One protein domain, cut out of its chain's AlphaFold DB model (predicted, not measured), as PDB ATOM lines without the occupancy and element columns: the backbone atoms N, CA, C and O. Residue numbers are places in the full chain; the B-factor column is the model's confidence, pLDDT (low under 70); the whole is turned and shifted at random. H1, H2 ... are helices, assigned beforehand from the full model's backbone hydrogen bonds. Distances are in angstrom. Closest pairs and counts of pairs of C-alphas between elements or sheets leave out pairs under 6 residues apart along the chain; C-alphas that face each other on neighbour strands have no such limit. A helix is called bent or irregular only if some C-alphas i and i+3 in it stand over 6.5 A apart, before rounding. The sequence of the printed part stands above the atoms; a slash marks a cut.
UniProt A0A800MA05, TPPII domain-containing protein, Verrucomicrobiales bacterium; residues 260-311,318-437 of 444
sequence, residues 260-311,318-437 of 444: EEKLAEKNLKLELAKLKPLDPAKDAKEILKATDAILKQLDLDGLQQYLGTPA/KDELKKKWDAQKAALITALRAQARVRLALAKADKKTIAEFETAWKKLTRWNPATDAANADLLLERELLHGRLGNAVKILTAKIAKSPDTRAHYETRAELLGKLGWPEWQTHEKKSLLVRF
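What this domain is: This is residues 260 to 311 and 318 to 437 of the 444 residues of the protein "TPPII domain-containing protein" of Verrucomicrobiales bacterium (UniProt A0A800MA05). One long helix, H4, is the backbone of a loose helical body, with H1 and H2 packed as a hairpin along one side of it, H5 folded back along another and H3 slanting across it in its first half. From the second half of H4 a zigzag of four short helices, H6, H7, H8 and H9, each folded back on the one before, leads away and gives the domain much of its length. The printed part has 172 residues with nine named helices, H1 to H9 in order along the chain, and no named strand; the class is all helix. The whole is loose and elongated, with a radius of gyration of the C-alphas of 19.4 A and spans of 63 by 36 by 27 A.

Where its parts are: The printed part begins at residue 260 with H1, residues 260 to 274, whose C-alpha 260 is at (104.338, -29.776, -21.352); H1 measures 21.1 A from first to last C-alpha. H2 takes residues 284 to 297 over 20.2 A, and H3 takes residues 300 to 308 over 12.1 A. After the cut, H4 runs from residue 318 to residue 349, from C-alpha 318 at (114.302, -9.897, -21.220) to C-alpha 349 at (71.808, -11.623, -1.722), 46.8 A. H5 is residues 351 to 367, 25.8 A long, and H6 is residues 373 to 385, 19.4 A long. Both are irregular: C-alphas 352 and 355 are 7.1 A apart in H5, and C-alphas 374 and 377 are 7.4 A apart in H6. H7 is residues 389 to 402, 20.2 A long; H8 is residues 407 to 419, 19.0 A long. H9, residues 423 to 436, is 19.6 A long and ends with C-alpha 436 at (71.448, 14.987, -22.680).

How they stand to each other: H4 is the hub, touching five other helices. H1, H2, H4, H5 and H6 form an up and down bundle, in which each helix runs against the one before it in the chain. H1 and H2 form a hairpin, closest at the C-alphas of Glu 271 and Ala 290, 5.9 A. H1 only just touches H4, with 3 pairs of C-alphas within 8 A, through residue 272 alone; the closest are those of Leu 272 and Ala 331, 7.2 A. H2 touches residues 331 to 342 of H4 at a shallow tilt of 25 degrees, opposite ways, with the C-alphas of Thr 291 and Ala 335 closest at 5.0 A. H3 touches residues 325 to 329 of H4 at a steep tilt of 62 degrees; the closest C-alphas are those of Leu 303 and Trp 325, 6.2 A. H4 and H5 form a hairpin at a shallow tilt of 12 degrees, closest at the C-alphas of Ala 347 and Thr 353, 4.9 A. H6 touches residues 337 to 348 of H4, running the same way at a shallow tilt of 21 degrees, with the C-alphas of Lys 348 and Leu 385 closest at 6.9 A. H5 and H6 are near each other. H6 and H7 form a hairpin, closest at the C-alphas of Leu 380 and Ala 392, 5.4 A. H7 and H8 form another, closest at the C-alphas of Val 393 and Arg 413, 5.9 A. H8 and H9 form a third at a shallow tilt of 12 degrees, closest at the C-alphas of Ala 414 and Gln 426, 4.7 A. H4 is apart from H7, H8 and H9. Every O i to N i+4 pair is within hydrogen-bond range in H1, H2, H3, H4, H7 and H8; in H5 it is 10 of 13, in H6 7 of 9 and in H9 8 of 10.

The domain as a whole: The two C-alphas farthest apart are those of Glu 260 and Glu 424, 63.5 A. Residues 312 to 317 are not printed, and C-alphas 311 and 318 are 8.0 A apart across this cut, which lies in the link from H3 to H4. Of the links that are printed whole, H1 to H2 is short, with 9 residues, and the others are tight. The mean pLDDT of the printed part is 89.9, and no printed residue is under 70; H1 has a mean of 81.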
ATOM      1  N   GLU A 260     105.029 -29.975 -22.630       70.25
ATOM      2  CA  GLU A 260     104.338 -29.776 -21.352       70.25
ATOM      3  C   GLU A 260     104.034 -28.295 -21.068       70.25
ATOM      4  O   GLU A 260     102.898 -27.954 -20.735       70.25
ATOM      5  N   GLU A 261     104.996 -27.386 -21.273       71.44
ATOM      6  CA  GLU A 261     104.790 -25.939 -21.099       71.44
ATOM      7  C   GLU A 261     103.769 -25.388 -22.106       71.44
ATOM      8  O   GLU A 261     102.904 -24.578 -21.759       71.44
ATOM      9  N   LYS A 262     103.804 -25.870 -23.355       74.06
ATOM     10  CA  LYS A 262     102.808 -25.505 -24.378       74.06
ATOM     11  C   LYS A 262     101.413 -26.018 -24.033       74.06
ATOM     12  O   LYS A 262     100.427 -25.328 -24.306       74.06
ATOM     13  N   LEU A 263     101.309 -27.229 -23.483       77.25
ATOM     14  CA  LEU A 263     100.038 -27.794 -23.038       77.25
ATOM     15  C   LEU A 263      99.474 -26.997 -21.856       77.25
ATOM     16  O   LEU A 263      98.294 -26.644 -21.870       77.25
ATOM     17  N   ALA A 264     100.319 -26.636 -20.888       78.00
ATOM     18  CA  ALA A 264      99.943 -25.791 -19.760       78.00
ATOM     19  C   ALA A 264      99.438 -24.409 -20.215       78.00
ATOM     20  O   ALA A 264      98.367 -23.976 -19.788       78.00
ATOM     21  N   GLU A 265     100.125 -23.745 -21.155       79.62
ATOM     22  CA  GLU A 265      99.653 -22.471 -21.721       79.62
ATOM     23  C   GLU A 265      98.304 -22.597 -22.444       79.62
ATOM     24  O   GLU A 265      97.455 -21.703 -22.348       79.62
ATOM     25  N   LYS A 266      98.094 -23.684 -23.198       81.50
ATOM     26  CA  LYS A 266      96.819 -23.943 -23.883       81.50
ATOM     27  C   LYS A 266      95.686 -24.167 -22.883       81.50
ATOM     28  O   LYS A 266      94.618 -23.584 -23.059       81.50
ATOM     29  N   ASN A 267      95.930 -24.946 -21.831       83.69
ATOM     30  CA  ASN A 267      94.952 -25.202 -20.776       83.69
ATOM     31  C   ASN A 267      94.594 -23.916 -20.020       83.69
ATOM     32  O   ASN A 267      93.412 -23.628 -19.842       83.69
ATOM     33  N   LEU A 268      95.583 -23.085 -19.679       83.69
ATOM     34  CA  LEU A 268      95.351 -21.789 -19.036       83.69
ATOM     35  C   LEU A 268      94.478 -20.874 -19.908       83.69
ATOM     36  O   LEU A 268      93.526 -20.257 -19.427       83.69
ATOM     37  N   LYS A 269      94.763 -20.803 -21.216       86.44
ATOM     38  CA  LYS A 269      93.948 -20.033 -22.172       86.44
ATOM     39  C   LYS A 269      92.523 -20.572 -22.286       86.44
ATOM     40  O   LYS A 269      91.594 -19.772 -22.397       86.44
ATOM     41  N   LEU A 270      92.348 -21.893 -22.255       86.00
ATOM     42  CA  LEU A 270      91.037 -22.534 -22.300       86.00
ATOM     43  C   LEU A 270      90.207 -22.185 -21.058       86.00
ATOM     44  O   LEU A 270      89.065 -21.755 -21.198       86.00
ATOM     45  N   GLU A 271      90.777 -22.301 -19.857       83.94
ATOM     46  CA  GLU A 271      90.080 -21.946 -18.612       83.94
ATOM     47  C   GLU A 271      89.736 -20.448 -18.554       83.94
ATOM     48  O   GLU A 271      88.621 -20.075 -18.188       83.94
ATOM     49  N   LEU A 272      90.633 -19.568 -19.013       85.69
ATOM     50  CA  LEU A 272      90.336 -18.134 -19.135       85.69
ATOM     51  C   LEU A 272      89.212 -17.845 -20.140       85.69
ATOM     52  O   LEU A 272      88.444 -16.900 -19.953       85.69
ATOM     53  N   ALA A 273      89.106 -18.632 -21.213       85.25
ATOM     54  CA  ALA A 273      88.027 -18.499 -22.185       85.25
ATOM     55  C   ALA A 273      86.674 -18.930 -21.599       85.25
ATOM     56  O   ALA A 273      85.678 -18.247 -21.847       85.25
ATOM     57  N   LYS A 274      86.646 -19.986 -20.770       85.19
ATOM     58  CA  LYS A 274      85.435 -20.449 -20.068       85.19
ATOM     59  C   LYS A 274      84.844 -19.397 -19.133       85.19
ATOM     60  O   LYS A 274      83.640 -19.391 -18.940       85.19
ATOM     61  N   LEU A 275      85.650 -18.481 -18.591       84.62
ATOM     62  CA  LEU A 275      85.163 -17.417 -17.703       84.62
ATOM     63  C   LEU A 275      84.390 -16.297 -18.418       84.62
ATOM     64  O   LEU A 275      83.645 -15.572 -17.766       84.62
ATOM     65  N   LYS A 276      84.586 -16.097 -19.727       79.81
ATOM     66  CA  LYS A 276      83.990 -14.964 -20.459       79.81
ATOM     67  C   LYS A 276      82.457 -15.008 -20.592       79.81
ATOM     68  O   LYS A 276      81.866 -13.943 -20.443       79.81
ATOM     69  N   PRO A 277      81.820 -16.151 -20.917       81.44
ATOM     70  CA  PRO A 277      80.369 -16.207 -21.113       81.44
ATOM     71  C   PRO A 277      79.559 -16.356 -19.815       81.44
ATOM     72  O   PRO A 277      78.342 -16.221 -19.870       81.44
ATOM     73  N   LEU A 278      80.201 -16.655 -18.681       85.00
ATOM     74  CA  LEU A 278      79.515 -17.031 -17.442       85.00
ATOM     75  C   LEU A 278      79.006 -15.815 -16.658       85.00
ATOM     76  O   LEU A 278      79.705 -14.807 -16.511       85.00
ATOM     77  N   ASP A 279      77.803 -15.940 -16.103       84.69
ATOM     78  CA  ASP A 279      77.174 -14.934 -15.254       84.69
ATOM     79  C   ASP A 279      77.571 -15.156 -13.777       84.69
ATOM     80  O   ASP A 279      77.318 -16.228 -13.224       84.69
ATOM     81  N   PRO A 280      78.159 -14.159 -13.085       83.69
ATOM     82  CA  PRO A 280      78.589 -14.306 -11.693       83.69
ATOM     83  C   PRO A 280      77.494 -14.694 -10.690       83.69
ATOM     84  O   PRO A 280      77.818 -15.253  -9.643       83.69
ATOM     85  N   ALA A 281      76.229 -14.373 -10.971       80.81
ATOM     86  CA  ALA A 281      75.096 -14.687 -10.109       80.81
ATOM     87  C   ALA A 281      74.513 -16.081 -10.390       80.81
ATOM     88  O   ALA A 281      74.066 -16.742  -9.453       80.81
ATOM     89  N   LYS A 282      74.523 -16.540 -11.648       85.75
ATOM     90  CA  LYS A 282      73.955 -17.847 -12.039       85.75
ATOM     91  C   LYS A 282      74.980 -18.979 -11.990       85.75
ATOM     92  O   LYS A 282      74.689 -20.054 -11.471       85.75
ATOM     93  N   ASP A 283      76.203 -18.702 -12.425       88.31
ATOM     94  CA  ASP A 283      77.228 -19.713 -12.702       88.31
ATOM     95  C   ASP A 283      78.332 -19.725 -11.636       88.31
ATOM     96  O   ASP A 283      79.479 -20.109 -11.880       88.31
ATOM     97  N   ALA A 284      77.996 -19.301 -10.412       87.25
ATOM     98  CA  ALA A 284      78.939 -19.127  -9.308       87.25
ATOM     99  C   ALA A 284      79.841 -20.356  -9.085       87.25
ATOM    100  O   ALA A 284      81.051 -20.215  -8.911       87.25
ATOM    101  N   LYS A 285      79.273 -21.570  -9.124       88.44
ATOM    102  CA  LYS A 285      80.022 -22.823  -8.918       88.44
ATOM    103  C   LYS A 285      81.036 -23.088 -10.034       88.44
ATOM    104  O   LYS A 285      82.161 -23.496  -9.750       88.44
ATOM    105  N   GLU A 286      80.650 -22.853 -11.285       88.50
ATOM    106  CA  GLU A 286      81.505 -23.083 -12.452       88.50
ATOM    107  C   GLU A 286      82.646 -22.072 -12.509       88.50
ATOM    108  O   GLU A 286      83.800 -22.452 -12.714       88.50
ATOM    109  N   ILE A 287      82.340 -20.803 -12.222       88.75
ATOM    110  CA  ILE A 287      83.338 -19.738 -12.140       88.75
ATOM    111  C   ILE A 287      84.351 -20.054 -11.043       88.75
ATOM    112  O   ILE A 287      85.550 -20.009 -11.306       88.75
ATOM    113  N   LEU A 288      83.907 -20.418  -9.832       89.94
ATOM    114  CA  LEU A 288      84.830 -20.754  -8.745       89.94
ATOM    115  C   LEU A 288      85.734 -21.935  -9.129       89.94
ATOM    116  O   LEU A 288      86.954 -21.812  -9.022       89.94
ATOM    117  N   LYS A 289      85.173 -23.007  -9.705       90.00
ATOM    118  CA  LYS A 289      85.942 -24.170 -10.178       90.00
ATOM    119  C   LYS A 289      86.995 -23.795 -11.229       90.00
ATOM    120  O   LYS A 289      88.141 -24.227 -11.119       90.00
ATOM    121  N   ALA A 290      86.628 -22.990 -12.227       88.56
ATOM    122  CA  ALA A 290      87.554 -22.529 -13.262       88.56
ATOM    123  C   ALA A 290      88.641 -21.607 -12.683       88.56
ATOM    124  O   ALA A 290      89.819 -21.747 -13.010       88.56
ATOM    125  N   THR A 291      88.281 -20.701 -11.767       91.12
ATOM    126  CA  THR A 291      89.262 -19.827 -11.105       91.12
ATOM    127  C   THR A 291      90.242 -20.605 -10.236       91.12
ATOM    128  O   THR A 291      91.430 -20.300 -10.267       91.12
ATOM    129  N   ASP A 292      89.792 -21.641  -9.527       90.62
ATOM    130  CA  ASP A 292      90.667 -22.490  -8.717       90.62
ATOM    131  C   ASP A 292      91.619 -23.314  -9.595       90.62
ATOM    132  O   ASP A 292      92.787 -23.486  -9.245       90.62
ATOM    133  N   ALA A 293      91.158 -23.780 -10.762       89.25
ATOM    134  CA  ALA A 293      92.015 -24.442 -11.746       89.25
ATOM    135  C   ALA A 293      93.096 -23.495 -12.296       89.25
ATOM    136  O   ALA A 293      94.260 -23.883 -12.375       89.25
ATOM    137  N   ILE A 294      92.734 -22.243 -12.604       89.69
ATOM    138  CA  ILE A 294      93.685 -21.208 -13.040       89.69
ATOM    139  C   ILE A 294      94.706 -20.918 -11.938       89.69
ATOM    140  O   ILE A 294      95.904 -20.925 -12.200       89.69
ATOM    141  N   LEU A 295      94.256 -20.695 -10.699       89.69
ATOM    142  CA  LEU A 295      95.139 -20.374  -9.574       89.69
ATOM    143  C   LEU A 295      96.138 -21.498  -9.271       89.69
ATOM    144  O   LEU A 295      97.269 -21.199  -8.908       89.69
ATOM    145  N   LYS A 296      95.758 -22.767  -9.469       90.81
ATOM    146  CA  LYS A 296      96.664 -23.921  -9.325       90.81
ATOM    147  C   LYS A 296      97.732 -24.011 -10.418       90.81
ATOM    148  O   LYS A 296      98.779 -24.595 -10.177       90.81
ATOM    149  N   GLN A 297      97.463 -23.481 -11.610       87.12
ATOM    150  CA  GLN A 297      98.410 -23.486 -12.733       87.12
ATOM    151  C   GLN A 297      99.387 -22.302 -12.705       87.12
ATOM    152  O   GLN A 297     100.331 -22.274 -13.493       87.12
ATOM    153  N   LEU A 298      99.149 -21.301 -11.854       89.19
ATOM    154  CA  LEU A 298      99.962 -20.092 -11.792       89.19
ATOM    155  C   LEU A 298     101.151 -20.264 -10.847       89.19
ATOM    156  O   LEU A 298     100.990 -20.658  -9.694       89.19
ATOM    157  N   ASP A 299     102.333 -19.876 -11.323       86.81
ATOM    158  CA  ASP A 299     103.546 -19.797 -10.513       86.81
ATOM    159  C   ASP A 299     103.568 -18.465  -9.747       86.81
ATOM    160  O   ASP A 299     104.109 -17.452 -10.200       86.81
ATOM    161  N   LEU A 300     102.886 -18.445  -8.600       86.81
ATOM    162  CA  LEU A 300     102.775 -17.249  -7.765       86.81
ATOM    163  C   LEU A 300     104.118 -16.837  -7.161       86.81
ATOM    164  O   LEU A 300     104.386 -15.637  -7.075       86.81
ATOM    165  N   ASP A 301     104.941 -17.803  -6.762       87.19
ATOM    166  CA  ASP A 301     106.226 -17.544  -6.116       87.19
ATOM    167  C   ASP A 301     107.219 -16.970  -7.127       87.19
ATOM    168  O   ASP A 301     107.816 -15.920  -6.878       87.19
ATOM    169  N   GLY A 302     107.309 -17.569  -8.319       86.12
ATOM    170  CA  GLY A 302     108.126 -17.047  -9.408       86.12
ATOM    171  C   GLY A 302     107.662 -15.668  -9.888       86.12
ATOM    172  O   GLY A 302     108.491 -14.785 -10.122       86.12
ATOM    173  N   LEU A 303     106.347 -15.421  -9.947       87.94
ATOM    174  CA  LEU A 303     105.811 -14.107 -10.316       87.94
ATOM    175  C   LEU A 303     106.157 -13.035  -9.271       87.94
ATOM    176  O   LEU A 303     106.501 -11.909  -9.637       87.94
ATOM    177  N   GLN A 304     106.066 -13.358  -7.977       88.12
ATOM    178  CA  GLN A 304     106.439 -12.432  -6.902       88.12
ATOM    179  C   GLN A 304     107.938 -12.138  -6.904       88.12
ATOM    180  O   GLN A 304     108.322 -10.976  -6.779       88.12
ATOM    181  N   GLN A 305     108.773 -13.161  -7.093       88.06
ATOM    182  CA  GLN A 305     110.222 -12.999  -7.196       88.06
ATOM    183  C   GLN A 305     110.603 -12.115  -8.386       88.06
ATOM    184  O   GLN A 305     111.399 -11.194  -8.223       88.06
ATOM    185  N   TYR A 306     109.994 -12.334  -9.556       85.81
ATOM    186  CA  TYR A 306     110.253 -11.526 -10.749       85.81
ATOM    187  C   TYR A 306     109.853 -10.055 -10.577       85.81
ATOM    188  O   TYR A 306     110.565  -9.164 -11.024       85.81
ATOM    189  N   LEU A 307     108.716  -9.781  -9.932       84.88
ATOM    190  CA  LEU A 307     108.278  -8.404  -9.676       84.88
ATOM    191  C   LEU A 307     109.085  -7.714  -8.565       84.88
ATOM    192  O   LEU A 307     109.067  -6.486  -8.488       84.88
ATOM    193  N   GLY A 308     109.741  -8.487  -7.693       84.12
ATOM    194  CA  GLY A 308     110.540  -7.990  -6.574       84.12
ATOM    195  C   GLY A 308     112.018  -7.755  -6.895       84.12
ATOM    196  O   GLY A 308     112.679  -7.027  -6.156       84.12
ATOM    197  N   THR A 309     112.547  -8.338  -7.973       82.25
ATOM    198  CA  THR A 309     113.946  -8.161  -8.388       82.25
ATOM    199  C   THR A 309     114.089  -7.088  -9.476       82.25
ATOM    200  O   THR A 309     113.233  -6.975 -10.357       82.25
ATOM    201  N   PRO A 310     115.157  -6.267  -9.449       73.94
ATOM    202  CA  PRO A 310     115.445  -5.334 -10.533       73.94
ATOM    203  C   PRO A 310     115.609  -6.066 -11.866       73.94
ATOM    204  O   PRO A 310     116.232  -7.125 -11.934       73.94
ATOM    205  N   ALA A 311     115.063  -5.488 -12.936       72.00
ATOM    206  CA  ALA A 311     115.187  -6.069 -14.264       72.00
ATOM    207  C   ALA A 311     116.649  -6.033 -14.728       72.00
ATOM    208  O   ALA A 311     117.239  -4.958 -14.827       72.00
ATOM    209  N   LYS A 318     115.102 -10.859 -22.007       78.50
ATOM    210  CA  LYS A 318     114.302  -9.897 -21.220       78.50
ATOM    211  C   LYS A 318     112.853  -9.770 -21.704       78.50
ATOM    212  O   LYS A 318     111.927  -9.830 -20.894       78.50
ATOM    213  N   ASP A 319     112.651  -9.635 -23.014       79.44
ATOM    214  CA  ASP A 319     111.318  -9.468 -23.609       79.44
ATOM    215  C   ASP A 319     110.439 -10.720 -23.455       79.44
ATOM    216  O   ASP A 319     109.231 -10.613 -23.229       79.44
ATOM    217  N   GLU A 320     111.032 -11.914 -23.547       81.12
ATOM    218  CA  GLU A 320     110.318 -13.189 -23.407       81.12
ATOM    219  C   GLU A 320     109.895 -13.437 -21.958       81.12
ATOM    220  O   GLU A 320     108.737 -13.772 -21.696       81.12
ATOM    221  N   LEU A 321     110.807 -13.194 -21.012       81.69
ATOM    222  CA  LEU A 321     110.536 -13.250 -19.574       81.69
ATOM    223  C   LEU A 321     109.432 -12.270 -19.177       81.69
ATOM    224  O   LEU A 321     108.475 -12.663 -18.509       81.69
ATOM    225  N   LYS A 322     109.512 -11.020 -19.649       84.50
ATOM    226  CA  LYS A 322     108.474 -10.016 -19.404       84.50
ATOM    227  C   LYS A 322     107.117 -10.476 -19.930       84.50
ATOM    228  O   LYS A 322     106.131 -10.440 -19.202       84.50
ATOM    229  N   LYS A 323     107.066 -10.974 -21.168       87.44
ATOM    230  CA  LYS A 323     105.826 -11.467 -21.779       87.44
ATOM    231  C   LYS A 323     105.219 -12.645 -21.006       87.44
ATOM    232  O   LYS A 323     104.000 -12.679 -20.839       87.44
ATOM    233  N   LYS A 324     106.045 -13.584 -20.526       86.62
ATOM    234  CA  LYS A 324     105.608 -14.720 -19.695       86.62
ATOM    235  C   LYS A 324     104.954 -14.234 -18.399       86.62
ATOM    236  O   LYS A 324     103.818 -14.608 -18.106       86.62
ATOM    237  N   TRP A 325     105.642 -13.380 -17.644       89.12
ATOM    238  CA  TRP A 325     105.155 -12.919 -16.342       89.12
ATOM    239  C   TRP A 325     103.986 -11.935 -16.448       89.12
ATOM    240  O   TRP A 325     103.050 -12.027 -15.654       89.12
ATOM    241  N   ASP A 326     103.957 -11.072 -17.469       89.44
ATOM    242  CA  ASP A 326     102.802 -10.214 -17.762       89.44
ATOM    243  C   ASP A 326     101.551 -11.059 -18.068       89.44
ATOM    244  O   ASP A 326     100.458 -10.753 -17.581       89.44
ATOM    245  N   ALA A 327     101.701 -12.159 -18.817       88.56
ATOM    246  CA  ALA A 327     100.604 -13.080 -19.105       88.56
ATOM    247  C   ALA A 327     100.096 -13.795 -17.839       88.56
ATOM    248  O   ALA A 327      98.884 -13.852 -17.618       88.56
ATOM    249  N   GLN A 328     100.998 -14.285 -16.982       90.25
ATOM    250  CA  GLN A 328     100.610 -14.906 -15.710       90.25
ATOM    251  C   GLN A 328      99.930 -13.910 -14.763       90.25
ATOM    252  O   GLN A 328      98.880 -14.216 -14.195       90.25
ATOM    253  N   LYS A 329     100.456 -12.684 -14.643       92.12
ATOM    254  CA  LYS A 329      99.834 -11.614 -13.851       92.12
ATOM    255  C   LYS A 329      98.438 -11.268 -14.369       92.12
ATOM    256  O   LYS A 329      97.508 -11.114 -13.578       92.12
ATOM    257  N   ALA A 330      98.260 -11.174 -15.688       92.38
ATOM    258  CA  ALA A 330      96.957 -10.917 -16.295       92.38
ATOM    259  C   ALA A 330      95.949 -12.049 -16.022       92.38
ATOM    260  O   ALA A 330      94.786 -11.775 -15.702       92.38
ATOM    261  N   ALA A 331      96.387 -13.310 -16.098       91.69
ATOM    262  CA  ALA A 331      95.568 -14.475 -15.766       91.69
ATOM    263  C   ALA A 331      95.155 -14.475 -14.284       91.69
ATOM    264  O   ALA A 331      93.969 -14.628 -13.980       91.69
ATOM    265  N   LEU A 332      96.099 -14.195 -13.377       93.88
ATOM    266  CA  LEU A 332      95.852 -14.062 -11.941       93.88
ATOM    267  C   LEU A 332      94.802 -12.988 -11.636       93.88
ATOM    268  O   LEU A 332      93.817 -13.249 -10.948       93.88
ATOM    269  N   ILE A 333      94.981 -11.782 -12.185       93.69
ATOM    270  CA  ILE A 333      94.044 -10.666 -11.995       93.69
ATOM    271  C   ILE A 333      92.657 -11.028 -12.536       93.69
ATOM    272  O   ILE A 333      91.649 -10.693 -11.916       93.69
ATOM    273  N   THR A 334      92.583 -11.721 -13.675       92.69
ATOM    274  CA  THR A 334      91.309 -12.152 -14.269       92.69
ATOM    275  C   THR A 334      90.579 -13.143 -13.365       92.69
ATOM    276  O   THR A 334      89.394 -12.943 -13.089       92.69
ATOM    277  N   ALA A 335      91.284 -14.149 -12.841       93.00
ATOM    278  CA  ALA A 335      90.711 -15.138 -11.932       93.00
ATOM    279  C   ALA A 335      90.244 -14.504 -10.611       93.00
ATOM    280  O   ALA A 335      89.090 -14.676 -10.217       93.00
ATOM    281  N   LEU A 336      91.089 -13.691  -9.967       94.31
ATOM    282  CA  LEU A 336      90.738 -12.995  -8.722       94.31
ATOM    283  C   LEU A 336      89.556 -12.035  -8.909       94.31
ATOM    284  O   LEU A 336      88.691 -11.933  -8.039       94.31
ATOM    285  N   ARG A 337      89.477 -11.348 -10.057       93.88
ATOM    286  CA  ARG A 337      88.345 -10.474 -10.379       93.88
ATOM    287  C   ARG A 337      87.051 -11.267 -10.554       93.88
ATOM    288  O   ARG A 337      86.010 -10.817 -10.081       93.88
ATOM    289  N   ALA A 338      87.104 -12.428 -11.204       92.44
ATOM    290  CA  ALA A 338      85.948 -13.308 -11.345       92.44
ATOM    291  C   ALA A 338      85.468 -13.834  -9.979       92.44
ATOM    292  O   ALA A 338      84.280 -13.729  -9.676       92.44
ATOM    293  N   GLN A 339      86.387 -14.269  -9.107       92.62
ATOM    294  CA  GLN A 339      86.059 -14.653  -7.727       92.62
ATOM    295  C   GLN A 339      85.405 -13.502  -6.951       92.62
ATOM    296  O   GLN A 339      84.370 -13.696  -6.314       92.62
ATOM    297  N   ALA A 340      85.961 -12.288  -7.038       94.00
ATOM    298  CA  ALA A 340      85.389 -11.112  -6.387       94.00
ATOM    299  C   ALA A 340      83.976 -10.785  -6.904       94.00
ATOM    300  O   ALA A 340      83.114 -10.427  -6.107       94.00
ATOM    301  N   ARG A 341      83.703 -10.949  -8.209       92.94
ATOM    302  CA  ARG A 341      82.358 -10.754  -8.789       92.94
ATOM    303  C   ARG A 341      81.340 -11.766  -8.268       92.94
ATOM    304  O   ARG A 341      80.236 -11.363  -7.919       92.94
ATOM    305  N   VAL A 342      81.710 -13.044  -8.177       93.00
ATOM    306  CA  VAL A 342      80.833 -14.086  -7.613       93.00
ATOM    307  C   VAL A 342      80.531 -13.791  -6.146       93.00
ATOM    308  O   VAL A 342      79.372 -13.758  -5.739       93.00
ATOM    309  N   ARG A 343      81.563 -13.499  -5.343       92.62
ATOM    310  CA  ARG A 343      81.384 -13.173  -3.919       92.62
ATOM    311  C   ARG A 343      80.577 -11.889  -3.714       92.62
ATOM    312  O   ARG A 343      79.803 -11.819  -2.771       92.62
ATOM    313  N   LEU A 344      80.705 -10.902  -4.603       92.62
ATOM    314  CA  LEU A 344      79.870  -9.700  -4.592       92.62
ATOM    315  C   LEU A 344      78.395 -10.033  -4.850       92.62
ATOM    316  O   LEU A 344      77.530  -9.505  -4.157       92.62
ATOM    317  N   ALA A 345      78.102 -10.891  -5.832       91.19
ATOM    318  CA  ALA A 345      76.734 -11.316  -6.128       91.19
ATOM    319  C   ALA A 345      76.097 -12.031  -4.923       91.19
ATOM    320  O   ALA A 345      74.968 -11.715  -4.552       91.19
ATOM    321  N   LEU A 346      76.855 -12.907  -4.253       90.00
ATOM    322  CA  LEU A 346      76.430 -13.552  -3.006       90.00
ATOM    323  C   LEU A 346      76.210 -12.534  -1.876       90.00
ATOM    324  O   LEU A 346      75.180 -12.582  -1.211       90.00
ATOM    325  N   ALA A 347      77.107 -11.556  -1.716       91.38
ATOM    326  CA  ALA A 347      76.992 -10.513  -0.693       91.38
ATOM    327  C   ALA A 347      75.796  -9.576  -0.894       91.38
ATOM    328  O   ALA A 347      75.241  -9.065   0.079       91.38
ATOM    329  N   LYS A 348      75.371  -9.363  -2.145       89.44
ATOM    330  CA  LYS A 348      74.131  -8.640  -2.454       89.44
ATOM    331  C   LYS A 348      72.881  -9.425  -2.043       89.44
ATOM    332  O   LYS A 348      71.896  -8.797  -1.667       89.44
ATOM    333  N   ALA A 349      72.917 -10.756  -2.120       89.25
ATOM    334  CA  ALA A 349      71.808 -11.623  -1.722       89.25
ATOM    335  C   ALA A 349      71.750 -11.831  -0.198       89.25
ATOM    336  O   ALA A 349      70.676 -11.753   0.392       89.25
ATOM    337  N   ASP A 350      72.902 -12.043   0.443       89.75
ATOM    338  CA  ASP A 350      73.024 -12.197   1.891       89.75
ATOM    339  C   ASP A 350      74.164 -11.336   2.449       89.75
ATOM    340  O   ASP A 350      75.353 -11.609   2.245       89.75
ATOM    341  N   LYS A 351      73.790 -10.329   3.251       85.31
ATOM    342  CA  LYS A 351      74.724  -9.415   3.922       85.31
ATOM    343  C   LYS A 351      75.723 -10.131   4.839       85.31
ATOM    344  O   LYS A 351      76.785  -9.577   5.112       85.31
ATOM    345  N   LYS A 352      75.446 -11.355   5.302       88.06
ATOM    346  CA  LYS A 352      76.401 -12.132   6.114       88.06
ATOM    347  C   LYS A 352      77.667 -12.500   5.334       88.06
ATOM    348  O   LYS A 352      78.735 -12.626   5.927       88.06
ATOM    349  N   THR A 353      77.586 -12.591   4.006       90.56
ATOM    350  CA  THR A 353      78.721 -12.968   3.141       90.56
ATOM    351  C   THR A 353      79.601 -11.780   2.716       90.56
ATOM    352  O   THR A 353      80.599 -11.961   2.016       90.56
ATOM    353  N   ILE A 354      79.317 -10.557   3.197       90.75
ATOM    354  CA  ILE A 354      80.130  -9.353   2.921       90.75
ATOM    355  C   ILE A 354      81.599  -9.556   3.321       90.75
ATOM    356  O   ILE A 354      82.502  -9.118   2.604       90.75
ATOM    357  N   ALA A 355      81.860 -10.246   4.437       92.31
ATOM    358  CA  ALA A 355      83.221 -10.521   4.896       92.31
ATOM    359  C   ALA A 355      84.019 -11.336   3.864       92.31
ATOM    360  O   ALA A 355      85.178 -11.025   3.583       92.31
ATOM    361  N   GLU A 356      83.389 -12.332   3.239       91.44
ATOM    362  CA  GLU A 356      84.020 -13.155   2.209       91.44
ATOM    363  C   GLU A 356      84.360 -12.331   0.965       91.44
ATOM    364  O   GLU A 356      85.465 -12.446   0.425       91.44
ATOM    365  N   PHE A 357      83.456 -11.440   0.549       94.12
ATOM    366  CA  PHE A 357      83.727 -10.501  -0.534       94.12
ATOM    367  C   PHE A 357      84.915  -9.582  -0.213       94.12
ATOM    368  O   PHE A 357      85.801  -9.433  -1.053       94.12
ATOM    369  N   GLU A 358      85.005  -9.025   0.997       93.81
ATOM    370  CA  GLU A 358      86.137  -8.172   1.388       93.81
ATOM    371  C   GLU A 358      87.474  -8.926   1.370       93.81
ATOM    372  O   GLU A 358      88.497  -8.356   0.983       93.81
ATOM    373  N   THR A 359      87.492 -10.215   1.727       95.00
ATOM    374  CA  THR A 359      88.717 -11.023   1.605       95.00
ATOM    375  C   THR A 359      89.132 -11.214   0.145       95.00
ATOM    376  O   THR A 359      90.308 -11.037  -0.184       95.00
ATOM    377  N   ALA A 360      88.185 -11.510  -0.751       93.56
ATOM    378  CA  ALA A 360      88.446 -11.631  -2.184       93.56
ATOM    379  C   ALA A 360      88.884 -10.290  -2.798       93.56
ATOM    380  O   ALA A 360      89.840 -10.238  -3.574       93.56
ATOM    381  N   TRP A 361      88.243  -9.191  -2.393       94.94
ATOM    382  CA  TRP A 361      88.589  -7.836  -2.814       94.94
ATOM    383  C   TRP A 361      90.016  -7.462  -2.406       94.94
ATOM    384  O   TRP A 361      90.792  -7.035  -3.258       94.94
ATOM    385  N   LYS A 362      90.410  -7.710  -1.147       95.00
ATOM    386  CA  LYS A 362      91.785  -7.474  -0.670       95.00
ATOM    387  C   LYS A 362      92.820  -8.250  -1.487       95.00
ATOM    388  O   LYS A 362      93.856  -7.687  -1.850       95.00
ATOM    389  N   LYS A 363      92.531  -9.518  -1.814       94.19
ATOM    390  CA  LYS A 363      93.393 -10.343  -2.677       94.19
ATOM    391  C   LYS A 363      93.545  -9.723  -4.067       94.19
ATOM    392  O   LYS A 363      94.670  -9.607  -4.542       94.19
ATOM    393  N   LEU A 364      92.456  -9.271  -4.689       94.44
ATOM    394  CA  LEU A 364      92.502  -8.591  -5.987       94.44
ATOM    395  C   LEU A 364      93.306  -7.283  -5.921       94.44
ATOM    396  O   LEU A 364      94.185  -7.067  -6.755       94.44
ATOM    397  N   THR A 365      93.050  -6.435  -4.919       94.38
ATOM    398  CA  THR A 365      93.682  -5.109  -4.815       94.38
ATOM    399  C   THR A 365      95.183  -5.156  -4.559       94.38
ATOM    400  O   THR A 365      95.882  -4.206  -4.896       94.38
ATOM    401  N   ARG A 366      95.690  -6.271  -4.014       93.38
ATOM    402  CA  ARG A 366      97.131  -6.516  -3.866       93.38
ATOM    403  C   ARG A 366      97.845  -6.627  -5.219       93.38
ATOM    404  O   ARG A 366      99.011  -6.267  -5.314       93.38
ATOM    405  N   TRP A 367      97.152  -7.116  -6.249       92.44
ATOM    406  CA  TRP A 367      97.720  -7.365  -7.579       92.44
ATOM    407  C   TRP A 367      97.303  -6.335  -8.629       92.44
ATOM    408  O   TRP A 367      98.038  -6.115  -9.593       92.44
ATOM    409  N   ASN A 368      96.141  -5.705  -8.451       93.50
ATOM    410  CA  ASN A 368      95.652  -4.639  -9.313       93.50
ATOM    411  C   ASN A 368      94.928  -3.569  -8.478       93.50
ATOM    412  O   ASN A 368      93.904  -3.901  -7.876       93.50
ATOM    413  N   PRO A 369      95.406  -2.312  -8.429       91.69
ATOM    414  CA  PRO A 369      94.856  -1.290  -7.542       91.69
ATOM    415  C   PRO A 369      93.351  -1.059  -7.732       91.69
ATOM    416  O   PRO A 369      92.783  -1.236  -8.811       91.69
ATOM    417  N   ALA A 370      92.687  -0.601  -6.668       89.38
ATOM    418  CA  ALA A 370      91.256  -0.288  -6.694       89.38
ATOM    419  C   ALA A 370      90.903   0.843  -7.681       89.38
ATOM    420  O   ALA A 370      89.791   0.883  -8.198       89.38
ATOM    421  N   THR A 371      91.846   1.752  -7.944       86.62
ATOM    422  CA  THR A 371      91.697   2.888  -8.870       86.62
ATOM    423  C   THR A 371      91.805   2.498 -10.345       86.62
ATOM    424  O   THR A 371      91.526   3.330 -11.212       86.62
ATOM    425  N   ASP A 372      92.198   1.256 -10.641       89.19
ATOM    426  CA  ASP A 372      92.296   0.745 -12.003       89.19
ATOM    427  C   ASP A 372      90.928   0.735 -12.701       89.19
ATOM    428  O   ASP A 372      89.899   0.378 -12.116       89.19
ATOM    429  N   ALA A 373      90.911   1.101 -13.985       86.25
ATOM    430  CA  ALA A 373      89.673   1.226 -14.748       86.25
ATOM    431  C   ALA A 373      88.902  -0.103 -14.825       86.25
ATOM    432  O   ALA A 373      87.674  -0.094 -14.754       86.25
ATOM    433  N   ALA A 374      89.601  -1.246 -14.889       88.88
ATOM    434  CA  ALA A 374      88.960  -2.558 -14.957       88.88
ATOM    435  C   ALA A 374      88.332  -3.005 -13.622       88.88
ATOM    436  O   ALA A 374      87.589  -3.988 -13.589       88.88
ATOM    437  N   ASN A 375      88.611  -2.297 -12.524       91.12
ATOM    438  CA  ASN A 375      88.033  -2.548 -11.204       91.12
ATOM    439  C   ASN A 375      86.938  -1.531 -10.825       91.12
ATOM    440  O   ASN A 375      86.295  -1.695  -9.789       91.12
ATOM    441  N   ALA A 376      86.679  -0.512 -11.652       89.56
ATOM    442  CA  ALA A 376      85.791   0.598 -11.306       89.56
ATOM    443  C   ALA A 376      84.319   0.190 -11.085       89.56
ATOM    444  O   ALA A 376      83.615   0.826 -10.299       89.56
ATOM    445  N   ASP A 377      83.819  -0.842 -11.771       89.94
ATOM    446  CA  ASP A 377      82.467  -1.391 -11.549       89.94
ATOM    447  C   ASP A 377      82.366  -2.130 -10.218       89.94
ATOM    448  O   ASP A 377      81.483  -1.840  -9.417       89.94
ATOM    449  N   LEU A 378      83.325  -3.016  -9.939       92.56
ATOM    450  CA  LEU A 378      83.400  -3.731  -8.665       92.56
ATOM    451  C   LEU A 378      83.551  -2.776  -7.478       92.56
ATOM    452  O   LEU A 378      82.909  -2.975  -6.451       92.56
ATOM    453  N   LEU A 379      84.376  -1.734  -7.620       93.88
ATOM    454  CA  LEU A 379      84.555  -0.731  -6.578       93.88
ATOM    455  C   LEU A 379      83.257   0.047  -6.322       93.88
ATOM    456  O   LEU A 379      82.896   0.240  -5.167       93.88
ATOM    457  N   LEU A 380      82.541   0.464  -7.374       93.50
ATOM    458  CA  LEU A 380      81.247   1.138  -7.228       93.50
ATOM    459  C   LEU A 380      80.264   0.270  -6.433       93.50
ATOM    460  O   LEU A 380      79.682   0.728  -5.455       93.50
ATOM    461  N   GLU A 381      80.129  -0.991  -6.827       92.88
ATOM    462  CA  GLU A 381      79.212  -1.938  -6.195       92.88
ATOM    463  C   GLU A 381      79.596  -2.259  -4.750       92.88
ATOM    464  O   GLU A 381      78.730  -2.370  -3.885       92.88
ATOM    465  N   ARG A 382      80.898  -2.332  -4.456       94.31
ATOM    466  CA  ARG A 382      81.405  -2.423  -3.086       94.31
ATOM    467  C   ARG A 382      80.974  -1.223  -2.247       94.31
ATOM    468  O   ARG A 382      80.504  -1.402  -1.129       94.31
ATOM    469  N   GLU A 383      81.142   0.001  -2.739       94.69
ATOM    470  CA  GLU A 383      80.742   1.189  -1.976       94.69
ATOM    471  C   GLU A 383      79.227   1.217  -1.723       94.69
ATOM    472  O   GLU A 383      78.801   1.572  -0.623       94.69
ATOM    473  N   LEU A 384      78.421   0.759  -2.688       92.38
ATOM    474  CA  LEU A 384      76.973   0.598  -2.528       92.38
ATOM    475  C   LEU A 384      76.607  -0.471  -1.491       92.38
ATOM    476  O   LEU A 384      75.755  -0.218  -0.642       92.38
ATOM    477  N   LEU A 385      77.275  -1.628  -1.519       92.25
ATOM    478  CA  LEU A 385      77.069  -2.734  -0.577       92.25
ATOM    479  C   LEU A 385      77.267  -2.297   0.882       92.25
ATOM    480  O   LEU A 385      76.526  -2.710   1.770       92.25
ATOM    481  N   HIS A 386      78.247  -1.425   1.117       91.25
ATOM    482  CA  HIS A 386      78.549  -0.869   2.437       91.25
ATOM    483  C   HIS A 386      77.757   0.402   2.782       91.25
ATOM    484  O   HIS A 386      78.006   1.008   3.821       91.25
ATOM    485  N   GLY A 387      76.851   0.857   1.913       91.38
ATOM    486  CA  GLY A 387      76.082   2.085   2.133       91.38
ATOM    487  C   GLY A 387      76.909   3.376   2.073       91.38
ATOM    488  O   GLY A 387      76.439   4.431   2.493       91.38
ATOM    489  N   ARG A 388      78.133   3.344   1.529       94.94
ATOM    490  CA  ARG A 388      79.012   4.516   1.378       94.94
ATOM    491  C   ARG A 388      78.645   5.307   0.120       94.94
ATOM    492  O   ARG A 388      79.416   5.414  -0.834       94.94
ATOM    493  N   LEU A 389      77.437   5.870   0.119       94.50
ATOM    494  CA  LEU A 389      76.823   6.486  -1.063       94.50
ATOM    495  C   LEU A 389      77.628   7.675  -1.620       94.50
ATOM    496  O   LEU A 389      77.724   7.827  -2.835       94.50
ATOM    497  N   GLY A 390      78.273   8.475  -0.763       94.50
ATOM    498  CA  GLY A 390      79.124   9.589  -1.207       94.50
ATOM    499  C   GLY A 390      80.318   9.135  -2.060       94.50
ATOM    500  O   GLY A 390      80.601   9.719  -3.109       94.50
ATOM    501  N   ASN A 391      80.972   8.033  -1.676       94.25
ATOM    502  CA  ASN A 391      82.055   7.443  -2.468       94.25
ATOM    503  C   ASN A 391      81.534   6.887  -3.798       94.25
ATOM    504  O   ASN A 391      82.175   7.069  -4.834       94.25
ATOM    505  N   ALA A 392      80.355   6.260  -3.789       95.44
ATOM    506  CA  ALA A 392      79.711   5.766  -5.003       95.44
ATOM    507  C   ALA A 392      79.399   6.906  -5.995       95.44
ATOM    508  O   ALA A 392      79.708   6.790  -7.183       95.44
ATOM    509  N   VAL A 393      78.894   8.051  -5.516       95.38
ATOM    510  CA  VAL A 393      78.678   9.259  -6.340       95.38
ATOM    511  C   VAL A 393      79.994   9.802  -6.905       95.38
ATOM    512  O   VAL A 393      80.054  10.165  -8.087       95.38
ATOM    513  N   LYS A 394      81.072   9.820  -6.110       94.50
ATOM    514  CA  LYS A 394      82.412  10.224  -6.573       94.50
ATOM    515  C   LYS A 394      82.917   9.321  -7.706       94.50
ATOM    516  O   LYS A 394      83.399   9.826  -8.720       94.50
ATOM    517  N   ILE A 395      82.761   8.002  -7.571       93.31
ATOM    518  CA  ILE A 395      83.152   7.028  -8.602       93.31
ATOM    519  C   ILE A 395      82.314   7.210  -9.873       93.31
ATOM    520  O   ILE A 395      82.878   7.270 -10.965       93.31
ATOM    521  N   LEU A 396      80.989   7.344  -9.750       93.88
ATOM    522  CA  LEU A 396      80.106   7.588 -10.896       93.88
ATOM    523  C   LEU A 396      80.452   8.886 -11.620       93.88
ATOM    524  O   LEU A 396      80.479   8.913 -12.844       93.88
ATOM    525  N   THR A 397      80.796   9.943 -10.887       94.06
ATOM    526  CA  THR A 397      81.214  11.218 -11.483       94.06
ATOM    527  C   THR A 397      82.509  11.065 -12.286       94.06
ATOM    528  O   THR A 397      82.600  11.571 -13.404       94.06
ATOM    529  N   ALA A 398      83.481  10.298 -11.781       92.56
ATOM    530  CA  ALA A 398      84.700   9.981 -12.523       92.56
ATOM    531  C   ALA A 398      84.433   9.108 -13.765       92.56
ATOM    532  O   ALA A 398      85.091   9.289 -14.791       92.56
ATOM    533  N   LYS A 399      83.465   8.182 -13.700       91.25
ATOM    534  CA  LYS A 399      83.028   7.394 -14.865       91.25
ATOM    535  C   LYS A 399      82.351   8.264 -15.915       91.25
ATOM    536  O   LYS A 399      82.723   8.183 -17.076       91.25
ATOM    537  N   ILE A 400      81.440   9.141 -15.505       92.50
ATOM    538  CA  ILE A 400      80.756  10.093 -16.387       92.50
ATOM    539  C   ILE A 400      81.759  11.011 -17.095       92.50
ATOM    540  O   ILE A 400      81.615  11.275 -18.281       92.50
ATOM    541  N   ALA A 401      82.809  11.464 -16.407       90.75
ATOM    542  CA  ALA A 401      83.848  12.280 -17.036       90.75
ATOM    543  C   ALA A 401      84.602  11.538 -18.161       90.75
ATOM    544  O   ALA A 401      85.059  12.169 -19.111       90.75
ATOM    545  N   LYS A 402      84.733  10.206 -18.063       88.19
ATOM    546  CA  LYS A 402      85.398   9.357 -19.070       88.19
ATOM    547  C   LYS A 402      84.443   8.860 -20.162       88.19
ATOM    548  O   LYS A 402      84.870   8.707 -21.302       88.19
ATOM    549  N   SER A 403      83.184   8.622 -19.807       86.81
ATOM    550  CA  SER A 403      82.116   8.092 -20.661       86.81
ATOM    551  C   SER A 403      80.839   8.926 -20.478       86.81
ATOM    552  O   SER A 403      79.890   8.482 -19.823       86.81
ATOM    553  N   PRO A 404      80.820  10.173 -20.991       87.19
ATOM    554  CA  PRO A 404      79.703  11.108 -20.809       87.19
ATOM    555  C   PRO A 404      78.439  10.716 -21.589       87.19
ATOM    556  O   PRO A 404      77.389  11.331 -21.429       87.19
ATOM    557  N   ASP A 405      78.541   9.705 -22.439       86.94
ATOM    558  CA  ASP A 405      77.510   9.153 -23.307       86.94
ATOM    559  C   ASP A 405      76.705   8.006 -22.671       86.94
ATOM    560  O   ASP A 405      75.712   7.550 -23.242       86.94
ATOM    561  N   THR A 406      77.074   7.553 -21.472       91.94
ATOM    562  CA  THR A 406      76.384   6.449 -20.789       91.94
ATOM    563  C   THR A 406      75.250   6.957 -19.898       91.94
ATOM    564  O   THR A 406      75.458   7.271 -18.723       91.94
ATOM    565  N   ARG A 407      74.019   6.965 -20.425       93.38
ATOM    566  CA  ARG A 407      72.799   7.386 -19.703       93.38
ATOM    567  C   ARG A 407      72.629   6.722 -18.329       93.38
ATOM    568  O   ARG A 407      72.366   7.416 -17.349       93.38
ATOM    569  N   ALA A 408      72.871   5.412 -18.242       93.50
ATOM    570  CA  ALA A 408      72.712   4.643 -17.006       93.50
ATOM    571  C   ALA A 408      73.546   5.199 -15.834       93.50
ATOM    572  O   ALA A 408      73.100   5.179 -14.692       93.50
ATOM    573  N   HIS A 409      74.739   5.753 -16.090       93.69
ATOM    574  CA  HIS A 409      75.569   6.326 -15.024       93.69
ATOM    575  C   HIS A 409      74.938   7.568 -14.386       93.69
ATOM    576  O   HIS A 409      75.031   7.742 -13.170       93.69
ATOM    577  N   TYR A 410      74.287   8.411 -15.189       95.19
ATOM    578  CA  TYR A 410      73.563   9.588 -14.709       95.19
ATOM    579  C   TYR A 410      72.304   9.187 -13.933       95.19
ATOM    580  O   TYR A 410      72.037   9.747 -12.874       95.19
ATOM    581  N   GLU A 411      71.565   8.180 -14.410       95.50
ATOM    582  CA  GLU A 411      70.375   7.653 -13.725       95.50
ATOM    583  C   GLU A 411      70.732   7.071 -12.353       95.50
ATOM    584  O   GLU A 411      70.177   7.502 -11.342       95.50
ATOM    585  N   THR A 412      71.741   6.193 -12.283       94.88
ATOM    586  CA  THR A 412      72.225   5.669 -10.999       94.88
ATOM    587  C   THR A 412      72.689   6.805 -10.088       94.88
ATOM    588  O   THR A 412      72.361   6.819  -8.905       94.88
ATOM    589  N   ARG A 413      73.414   7.805 -10.609       96.00
ATOM    590  CA  ARG A 413      73.856   8.950  -9.800       96.00
ATOM    591  C   ARG A 413      72.669   9.751  -9.254       96.00
ATOM    592  O   ARG A 413      72.691  10.100  -8.076       96.00
ATOM    593  N   ALA A 414      71.627   9.983 -10.053       96.06
ATOM    594  CA  ALA A 414      70.396  10.648  -9.621       96.06
ATOM    595  C   ALA A 414      69.700   9.892  -8.477       96.06
ATOM    596  O   ALA A 414      69.225  10.504  -7.518       96.06
ATOM    597  N   GLU A 415      69.645   8.562  -8.545       95.38
ATOM    598  CA  GLU A 415      69.093   7.732  -7.470       95.38
ATOM    599  C   GLU A 415      69.902   7.858  -6.175       95.38
ATOM    600  O   GLU A 415      69.324   8.023  -5.099       95.38
ATOM    601  N   LEU A 416      71.238   7.827  -6.266       95.94
ATOM    602  CA  LEU A 416      72.108   7.969  -5.095       95.94
ATOM    603  C   LEU A 416      72.002   9.352  -4.450       95.94
ATOM    604  O   LEU A 416      72.000   9.440  -3.226       95.94
ATOM    605  N   LEU A 417      71.874  10.415  -5.249       96.19
ATOM    606  CA  LEU A 417      71.648  11.775  -4.747       96.19
ATOM    607  C   LEU A 417      70.339  11.865  -3.948       96.19
ATOM    608  O   LEU A 417      70.317  12.458  -2.873       96.19
ATOM    609  N   GLY A 418      69.275  11.203  -4.413       95.00
ATOM    610  CA  GLY A 418      68.024  11.095  -3.657       95.00
ATOM    611  C   GLY A 418      68.201  10.349  -2.330       95.00
ATOM    612  O   GLY A 418      67.765  10.836  -1.291       95.00
ATOM    613  N   LYS A 419      68.910   9.211  -2.338       94.88
ATOM    614  CA  LYS A 419      69.211   8.431  -1.118       94.88
ATOM    615  C   LYS A 419      70.094   9.182  -0.114       94.88
ATOM    616  O   LYS A 419      70.020   8.904   1.076       94.88
ATOM    617  N   LEU A 420      70.918  10.120  -0.582       95.56
ATOM    618  CA  LEU A 420      71.720  11.022   0.252       95.56
ATOM    619  C   LEU A 420      70.911  12.197   0.832       95.56
ATOM    620  O   LEU A 420      71.466  12.990   1.589       95.56
ATOM    621  N   GLY A 421      69.625  12.324   0.488       95.56
ATOM    622  CA  GLY A 421      68.781  13.432   0.932       95.56
ATOM    623  C   GLY A 421      69.026  14.730   0.164       95.56
ATOM    624  O   GLY A 421      68.804  15.806   0.708       95.56
ATOM    625  N   TRP A 422      69.500  14.658  -1.087       96.56
ATOM    626  CA  TRP A 422      69.760  15.818  -1.952       96.56
ATOM    627  C   TRP A 422      68.732  15.896  -3.103       96.56
ATOM    628  O   TRP A 422      69.084  15.674  -4.270       96.56
ATOM    629  N   PRO A 423      67.447  16.190  -2.812       95.56
ATOM    630  CA  PRO A 423      66.354  16.121  -3.787       95.56
ATOM    631  C   PRO A 423      66.481  17.149  -4.917       95.56
ATOM    632  O   PRO A 423      66.133  16.852  -6.062       95.56
ATOM    633  N   GLU A 424      67.041  18.327  -4.633       96.50
ATOM    634  CA  GLU A 424      67.274  19.363  -5.647       96.50
ATOM    635  C   GLU A 424      68.277  18.896  -6.703       96.50
ATOM    636  O   GLU A 424      68.034  18.997  -7.908       96.50
ATOM    637  N   TRP A 425      69.374  18.278  -6.260       96.00
ATOM    638  CA  TRP A 425      70.386  17.713  -7.150       96.00
ATOM    639  C   TRP A 425      69.850  16.528  -7.951       96.00
ATOM    640  O   TRP A 425      70.128  16.423  -9.144       96.00
ATOM    641  N   GLN A 426      69.043  15.664  -7.331       97.25
ATOM    642  CA  GLN A 426      68.358  14.589  -8.046       97.25
ATOM    643  C   GLN A 426      67.424  15.143  -9.135       97.25
ATOM    644  O   GLN A 426      67.432  14.648 -10.263       97.25
ATOM    645  N   THR A 427      66.630  16.166  -8.817       96.62
ATOM    646  CA  THR A 427      65.698  16.795  -9.762       96.62
ATOM    647  C   THR A 427      66.445  17.455 -10.915       96.62
ATOM    648  O   THR A 427      66.091  17.258 -12.079       96.62
ATOM    649  N   HIS A 428      67.518  18.186 -10.613       96.12
ATOM    650  CA  HIS A 428      68.389  18.786 -11.618       96.12
ATOM    651  C   HIS A 428      69.016  17.733 -12.549       96.12
ATOM    652  O   HIS A 428      69.016  17.906 -13.771       96.12
ATOM    653  N   GLU A 429      69.513  16.622 -12.000       95.06
ATOM    654  CA  GLU A 429      70.099  15.521 -12.775       95.06
ATOM    655  C   GLU A 429      69.052  14.880 -13.704       95.06
ATOM    656  O   GLU A 429      69.305  14.703 -14.896       95.06
ATOM    657  N   LYS A 430      67.837  14.621 -13.195       95.25
ATOM    658  CA  LYS A 430      66.712  14.095 -13.990       95.25
ATOM    659  C   LYS A 430      66.295  15.042 -15.117       95.25
ATOM    660  O   LYS A 430      66.072  14.588 -16.234       95.25
ATOM    661  N   LYS A 431      66.239  16.354 -14.868       95.19
ATOM    662  CA  LYS A 431      65.977  17.355 -15.921       95.19
ATOM    663  C   LYS A 431      67.102  17.384 -16.958       95.19
ATOM    664  O   LYS A 431      66.843  17.398 -18.158       95.19
ATOM    665  N   SER A 432      68.354  17.321 -16.507       94.00
ATOM    666  CA  SER A 432      69.527  17.291 -17.385       94.00
ATOM    667  C   SER A 432      69.559  16.056 -18.287       94.00
ATOM    668  O   SER A 432      70.026  16.148 -19.421       94.00
ATOM    669  N   LEU A 433      69.061  14.909 -17.814       94.62
ATOM    670  CA  LEU A 433      68.948  13.684 -18.608       94.62
ATOM    671  C   LEU A 433      68.075  13.872 -19.854       94.62
ATOM    672  O   LEU A 433      68.445  13.373 -20.913       94.62
ATOM    673  N   LEU A 434      66.978  14.633 -19.760       92.25
ATOM    674  CA  LEU A 434      66.080  14.903 -20.893       92.25
ATOM    675  C   LEU A 434      66.786  15.680 -22.012       92.25
ATOM    676  O   LEU A 434      66.572  15.416 -23.189       92.25
ATOM    677  N   VAL A 435      67.665  16.611 -21.634       92.25
ATOM    678  CA  VAL A 435      68.450  17.417 -22.580       92.25
ATOM    679  C   VAL A 435      69.644  16.633 -23.131       92.25
ATOM    680  O   VAL A 435      70.034  16.813 -24.282       92.25
ATOM    681  N   ARG A 436      70.258  15.770 -22.310       93.19
ATOM    682  CA  ARG A 436      71.448  14.987 -22.680       93.19
ATOM    683  C   ARG A 436      71.141  13.764 -23.528       93.19
ATOM    684  O   ARG A 436      71.968  13.398 -24.353       93.19
ATOM    685  N   PHE A 437      69.987  13.150 -23.306       95.00
ATOM    686  CA  PHE A 437      69.578  11.910 -23.956       95.00
ATOM    687  C   PHE A 437      68.139  12.024 -24.475       95.00
ATOM    688  O   PHE A 437      67.266  11.277 -24.014       95.00
TER     689      PHE A 437